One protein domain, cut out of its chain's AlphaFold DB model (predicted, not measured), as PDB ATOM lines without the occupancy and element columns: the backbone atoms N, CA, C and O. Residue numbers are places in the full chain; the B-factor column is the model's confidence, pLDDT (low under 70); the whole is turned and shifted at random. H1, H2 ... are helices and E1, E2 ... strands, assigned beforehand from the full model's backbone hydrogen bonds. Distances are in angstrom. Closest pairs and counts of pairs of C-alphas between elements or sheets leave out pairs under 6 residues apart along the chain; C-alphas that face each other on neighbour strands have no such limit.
ATOM      1  N   ASP A 122     -14.773 -47.428 -45.162       73.38
ATOM      2  CA  ASP A 122     -14.668 -48.731 -44.519       73.38
ATOM      3  C   ASP A 122     -16.090 -49.281 -44.320       73.38
ATOM      4  O   ASP A 122     -17.003 -48.544 -43.945       73.38
ATOM      5  N   SER A 123     -16.307 -50.582 -44.522       75.50
ATOM      6  CA  SER A 123     -17.615 -51.202 -44.261       75.50
ATOM      7  C   SER A 123     -18.099 -50.939 -42.823       75.50
ATOM      8  O   SER A 123     -19.301 -50.878 -42.565       75.50
ATOM      9  N   ALA A 124     -17.171 -50.702 -41.888       79.69
ATOM     10  CA  ALA A 124     -17.481 -50.271 -40.527       79.69
ATOM     11  C   ALA A 124     -18.085 -48.852 -40.438       79.69
ATOM     12  O   ALA A 124     -18.886 -48.574 -39.541       79.69
ATOM     13  N   GLU A 125     -17.703 -47.938 -41.327       86.00
ATOM     14  CA  GLU A 125     -18.265 -46.587 -41.413       86.00
ATOM     15  C   GLU A 125     -19.673 -46.618 -42.011       86.00
ATOM     16  O   GLU A 125     -20.565 -45.963 -41.471       86.00
ATOM     17  N   ASP A 126     -19.916 -47.461 -43.016       86.88
ATOM     18  CA  ASP A 126     -21.257 -47.689 -43.568       86.88
ATOM     19  C   ASP A 126     -22.242 -48.197 -42.508       86.88
ATOM     20  O   ASP A 126     -23.373 -47.713 -42.410       86.88
ATOM     21  N   ASP A 127     -21.824 -49.142 -41.664       90.62
ATOM     22  CA  ASP A 127     -22.672 -49.660 -40.589       90.62
ATOM     23  C   ASP A 127     -22.945 -48.605 -39.508       90.62
ATOM     24  O   ASP A 127     -24.070 -48.496 -39.002       90.62
ATOM     25  N   ARG A 128     -21.956 -47.756 -39.197       93.06
ATOM     26  CA  ARG A 128     -22.161 -46.593 -38.319       93.06
ATOM     27  C   ARG A 128     -23.167 -45.621 -38.929       93.06
ATOM     28  O   ARG A 128     -24.109 -45.235 -38.236       93.06
ATOM     29  N   LEU A 129     -23.023 -45.270 -40.205       92.75
ATOM     30  CA  LEU A 129     -23.941 -44.371 -40.910       92.75
ATOM     31  C   LEU A 129     -25.364 -44.939 -40.956       92.75
ATOM     32  O   LEU A 129     -26.316 -44.219 -40.654       92.75
ATOM     33  N   ARG A 130     -25.520 -46.242 -41.224       90.94
ATOM     34  CA  ARG A 130     -26.816 -46.937 -41.160       90.94
ATOM     35  C   ARG A 130     -27.433 -46.868 -39.769       90.94
ATOM     36  O   ARG A 130     -28.626 -46.596 -39.655       90.94
ATOM     37  N   SER A 131     -26.646 -47.076 -38.714       93.56
ATOM     38  CA  SER A 131     -27.145 -46.998 -37.336       93.56
ATOM     39  C   SER A 131     -27.613 -45.584 -36.969       93.56
ATOM     40  O   SER A 131     -28.673 -45.414 -36.364       93.56
ATOM     41  N   ILE A 132     -26.872 -44.559 -37.405       94.69
ATOM     42  CA  ILE A 132     -27.232 -43.154 -37.199       94.69
ATOM     43  C   ILE A 132     -28.525 -42.846 -37.954       94.69
ATOM     44  O   ILE A 132     -29.461 -42.325 -37.348       94.69
ATOM     45  N   ALA A 133     -28.618 -43.230 -39.228       92.38
ATOM     46  CA  ALA A 133     -29.819 -43.045 -40.037       92.38
ATOM     47  C   ALA A 133     -31.046 -43.723 -39.405       92.38
ATOM     48  O   ALA A 133     -32.075 -43.073 -39.240       92.38
ATOM     49  N   GLN A 134     -30.920 -44.974 -38.947       90.38
ATOM     50  CA  GLN A 134     -31.995 -45.678 -38.234       90.38
ATOM     51  C   GLN A 134     -32.399 -44.968 -36.940       90.38
ATOM     52  O   GLN A 134     -33.585 -44.883 -36.630       90.38
ATOM     53  N   SER A 135     -31.437 -44.435 -36.182       91.19
ATOM     54  CA  SER A 135     -31.735 -43.695 -34.952       91.19
ATOM     55  C   SER A 135     -32.484 -42.387 -35.229       91.19
ATOM     56  O   SER A 135     -33.379 -42.017 -34.471       91.19
ATOM     57  N   LEU A 136     -32.154 -41.699 -36.326       91.88
ATOM     58  CA  LEU A 136     -32.820 -40.465 -36.736       91.88
ATOM     59  C   LEU A 136     -34.215 -40.749 -37.295       91.88
ATOM     60  O   LEU A 136     -35.159 -40.061 -36.917       91.88
ATOM     61  N   GLU A 137     -34.369 -41.801 -38.101       84.75
ATOM     62  CA  GLU A 137     -35.675 -42.279 -38.565       84.75
ATOM     63  C   GLU A 137     -36.549 -42.724 -37.383       84.75
ATOM     64  O   GLU A 137     -37.733 -42.418 -37.342       84.75
ATOM     65  N   ALA A 138     -35.994 -43.373 -36.359       82.50
ATOM     66  CA  ALA A 138     -36.766 -43.748 -35.173       82.50
ATOM     67  C   ALA A 138     -37.205 -42.536 -34.330       82.50
ATOM     68  O   ALA A 138     -38.263 -42.575 -33.705       82.50
ATOM     69  N   ARG A 139     -36.391 -41.471 -34.275       84.44
ATOM     70  CA  ARG A 139     -36.655 -40.280 -33.445       84.44
ATOM     71  C   ARG A 139     -37.540 -39.240 -34.119       84.44
ATOM     72  O   ARG A 139     -38.309 -38.577 -33.431       84.44
ATOM     73  N   TYR A 140     -37.378 -39.060 -35.423       82.56
ATOM     74  CA  TYR A 140     -37.997 -37.978 -36.190       82.56
ATOM     75  C   TYR A 140     -38.768 -38.488 -37.403       82.56
ATOM     76  O   TYR A 140     -39.390 -37.702 -38.114       82.56
ATOM     77  N   GLY A 141     -38.703 -39.792 -37.671       76.50
ATOM     78  CA  GLY A 141     -39.368 -40.375 -38.813       76.50
ATOM     79  C   GLY A 141     -40.890 -40.322 -38.663       76.50
ATOM     80  O   GLY A 141     -41.421 -40.533 -37.570       76.50
ATOM     81  N   PRO A 142     -41.600 -40.094 -39.771       68.31
ATOM     82  CA  PRO A 142     -43.056 -40.020 -39.845       68.31
ATOM     83  C   PRO A 142     -43.777 -41.369 -39.647       68.31
ATOM     84  O   PRO A 142     -44.715 -41.684 -40.370       68.31
ATOM     85  N   GLN A 143     -43.338 -42.241 -38.737       69.25
ATOM     86  CA  GLN A 143     -43.800 -43.633 -38.711       69.25
ATOM     87  C   GLN A 143     -44.408 -44.022 -37.366       69.25
ATOM     88  O   GLN A 143     -43.710 -44.233 -36.377       69.25
ATOM     89  N   VAL A 144     -45.728 -44.211 -37.363       66.88
ATOM     90  CA  VAL A 144     -46.440 -44.890 -36.277       66.88
ATOM     91  C   VAL A 144     -46.772 -46.303 -36.740       66.88
ATOM     92  O   VAL A 144     -47.384 -46.528 -37.784       66.88
ATOM     93  N   TYR A 145     -46.361 -47.290 -35.948       64.12
ATOM     94  CA  TYR A 145     -46.697 -48.688 -36.193       64.12
ATOM     95  C   TYR A 145     -48.101 -48.964 -35.664       64.12
ATOM     96  O   TYR A 145     -48.300 -49.190 -34.470       64.12
ATOM     97  N   VAL A 146     -49.093 -48.990 -36.550       64.50
ATOM     98  CA  VAL A 146     -50.451 -49.368 -36.156       64.50
ATOM     99  C   VAL A 146     -50.566 -50.890 -36.218       64.50
ATOM    100  O   VAL A 146     -50.532 -51.502 -37.286       64.50
ATOM    101  N   SER A 147     -50.698 -51.527 -35.057       57.69
ATOM    102  CA  SER A 147     -51.017 -52.956 -34.953       57.69
ATOM    103  C   SER A 147     -52.488 -53.110 -34.581       57.69
ATOM    104  O   SER A 147     -52.858 -53.115 -33.412       57.69
ATOM    105  N   LYS A 148     -53.360 -53.226 -35.588       55.41
ATOM    106  CA  LYS A 148     -54.779 -53.529 -35.362       55.41
ATOM    107  C   LYS A 148     -54.997 -55.041 -35.483       55.41
ATOM    108  O   LYS A 148     -54.843 -55.610 -36.560       55.41
ATOM    109  N   GLY A 149     -55.343 -55.692 -34.370       56.84
ATOM    110  CA  GLY A 149     -55.892 -57.055 -34.359       56.84
ATOM    111  C   GLY A 149     -54.929 -58.177 -34.767       56.84
ATOM    112  O   GLY A 149     -55.249 -58.963 -35.655       56.84
ATOM    113  N   GLY A 150     -53.755 -58.271 -34.134       57.97
ATOM    114  CA  GLY A 150     -52.888 -59.458 -34.226       57.97
ATOM    115  C   GLY A 150     -52.218 -59.711 -35.585       57.97
ATOM    116  O   GLY A 150     -51.569 -60.738 -35.759       57.97
ATOM    117  N   ARG A 151     -52.342 -58.794 -36.553       61.16
ATOM    118  CA  ARG A 151     -51.613 -58.855 -37.831       61.16
ATOM    119  C   ARG A 151     -50.306 -58.063 -37.752       61.16
ATOM    120  O   ARG A 151     -50.196 -57.123 -36.967       61.16
ATOM    121  N   ARG A 152     -49.318 -58.469 -38.569       59.38
ATOM    122  CA  ARG A 152     -47.977 -57.859 -38.657       59.38
ATOM    123  C   ARG A 152     -48.079 -56.333 -38.707       59.38
ATOM    124  O   ARG A 152     -48.862 -55.802 -39.493       59.38
ATOM    125  N   GLN A 153     -47.273 -55.669 -37.880       60.50
ATOM    126  CA  GLN A 153     -47.145 -54.215 -37.845       60.50
ATOM    127  C   GLN A 153     -46.818 -53.715 -39.254       60.50
ATOM    128  O   GLN A 153     -45.776 -54.058 -39.813       60.50
ATOM    129  N   ARG A 154     -47.732 -52.949 -39.849       65.38
ATOM    130  CA  ARG A 154     -47.440 -52.209 -41.074       65.38
ATOM    131  C   ARG A 154     -46.887 -50.856 -40.653       65.38
ATOM    132  O   ARG A 154     -47.446 -50.220 -39.760       65.38
ATOM    133  N   ARG A 155     -45.771 -50.458 -41.262       65.81
ATOM    134  CA  ARG A 155     -45.274 -49.085 -41.178       65.81
ATOM    135  C   ARG A 155     -46.270 -48.218 -41.926       65.81
ATOM    136  O   ARG A 155     -46.489 -48.441 -43.112       65.81
ATOM    137  N   ILE A 156     -46.912 -47.314 -41.205       69.62
ATOM    138  CA  ILE A 156     -47.849 -46.362 -41.774       69.62
ATOM    139  C   ILE A 156     -47.207 -44.983 -41.632       69.62
ATOM    140  O   ILE A 156     -46.777 -44.620 -40.534       69.62
ATOM    141  N   CYS A 157     -47.087 -44.266 -42.751       74.50
ATOM    142  CA  CYS A 157     -46.644 -42.880 -42.749       74.50
ATOM    143  C   CYS A 157     -47.782 -42.040 -42.168       74.50
ATOM    144  O   CYS A 157     -48.885 -42.054 -42.704       74.50
ATOM    145  N   VAL A 158     -47.551 -41.368 -41.041       74.69
ATOM    146  CA  VAL A 158     -48.604 -40.610 -40.336       74.69
ATOM    147  C   VAL A 158     -49.176 -39.504 -41.227       74.69
ATOM    148  O   VAL A 158     -50.362 -39.204 -41.157       74.69
ATOM    149  N   GLN A 159     -48.345 -38.959 -42.109       76.00
ATOM    150  CA  GLN A 159     -48.637 -37.871 -43.033       76.00
ATOM    151  C   GLN A 159     -49.688 -38.271 -44.063       76.00
ATOM    152  O   GLN A 159     -50.491 -37.430 -44.435       76.00
ATOM    153  N   ASP A 160     -49.751 -39.547 -44.451       79.44
ATOM    154  CA  ASP A 160     -50.764 -40.039 -45.394       79.44
ATOM    155  C   ASP A 160     -52.181 -40.036 -44.783       79.44
ATOM    156  O   ASP A 160     -53.169 -40.187 -45.497       79.44
ATOM    157  N   TYR A 161     -52.281 -39.908 -43.453       77.31
ATOM    158  CA  TYR A 161     -53.536 -39.901 -42.694       77.31
ATOM    159  C   TYR A 161     -53.843 -38.541 -42.074       77.31
ATOM    160  O   TYR A 161     -54.886 -38.399 -41.439       77.31
ATOM    161  N   MET A 162     -52.940 -37.569 -42.214       82.88
ATOM    162  CA  MET A 162     -53.224 -36.188 -41.847       82.88
ATOM    163  C   MET A 162     -54.055 -35.591 -42.979       82.88
ATOM    164  O   MET A 162     -53.666 -35.693 -44.143       82.88
TER     165      MET A 162
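What this domain is: This is residues 122 to 162 of the 308 residues of a protein of Macrostomum lignano (UniProt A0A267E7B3). A small two-stranded hairpin, E1 and E2, forms a head from which one long helix, H1, sticks out as an arm with residues 122 to 132 and 134 to 140 standing free; a very short helix, H2, follows at the end of the hairpin away from its loop. The arm makes most of the length, and the head has few contacts. The printed part has 41 residues, with two named helices and two named strands in the order H1, E1, E2, H2; the sheet has the order E1 - E2 and is antiparallel, and the class is mixed, helices and strands. The whole is only just extended, close to loose, with a radius of gyration of the C-alphas of 13.9 A, and its outline is flat, spanning 42 by 24 by 13 A.

How they stand to each other: The sheet is the hairpin of E1, residues 143 to 146, and E2, residues 154 to 157, which are antiparallel neighbours with 137 degrees between their N-to-C directions. The C-alphas of Gln 143 and Cys 157 face each other at 5.0 A, and those of Tyr 145 and Arg 155 at 5.2 A. N 144 and O 156 are within hydrogen-bond range at 3.4 A. H2, residues 158 to 161, follows E2 by a tight link; its closest C-alpha pair with E1 is that of Gln 143 and Val 158, 5.9 A apart. H1, residues 123 to 140, is joined to E1 by a tight link of 2 residues. H1 is apart from E2 and from H2. In H1 every O i to N i+4 pair is within hydrogen-bond range; H2 is too short for any such pair, and its one O i to N i+3 pair is within range.

Where its parts are: E1 measures 9.1 A from first to last C-alpha and starts with C-alpha 143 at (-43.800, -43.633, -38.711). E2 measures 9.5 A. H1, from Ser 123 to Tyr 140, is the longest helix at 25.6 A and begins with C-alpha 123 at (-17.615, -51.202, -44.261). H2, from Val 158 to Tyr 161, measures 5.5 A and ends with C-alpha 161 at (-53.536, -39.901, -42.694).

The domain as a whole: The two C-alphas farthest apart are those of Asp 122 and Gly 149, at 43.3 A. The C-alphas of the first and last printed residues, Asp 122 and Met 162, are 40.6 A apart. The printed part has no cut and no long link; the link from E1 to E2, 7 residues, is short. The mean pLDDT of the printed part is 76.6, and residues 142 to 156 are under 70, with a mean of 66 in E1 against 88 in H1.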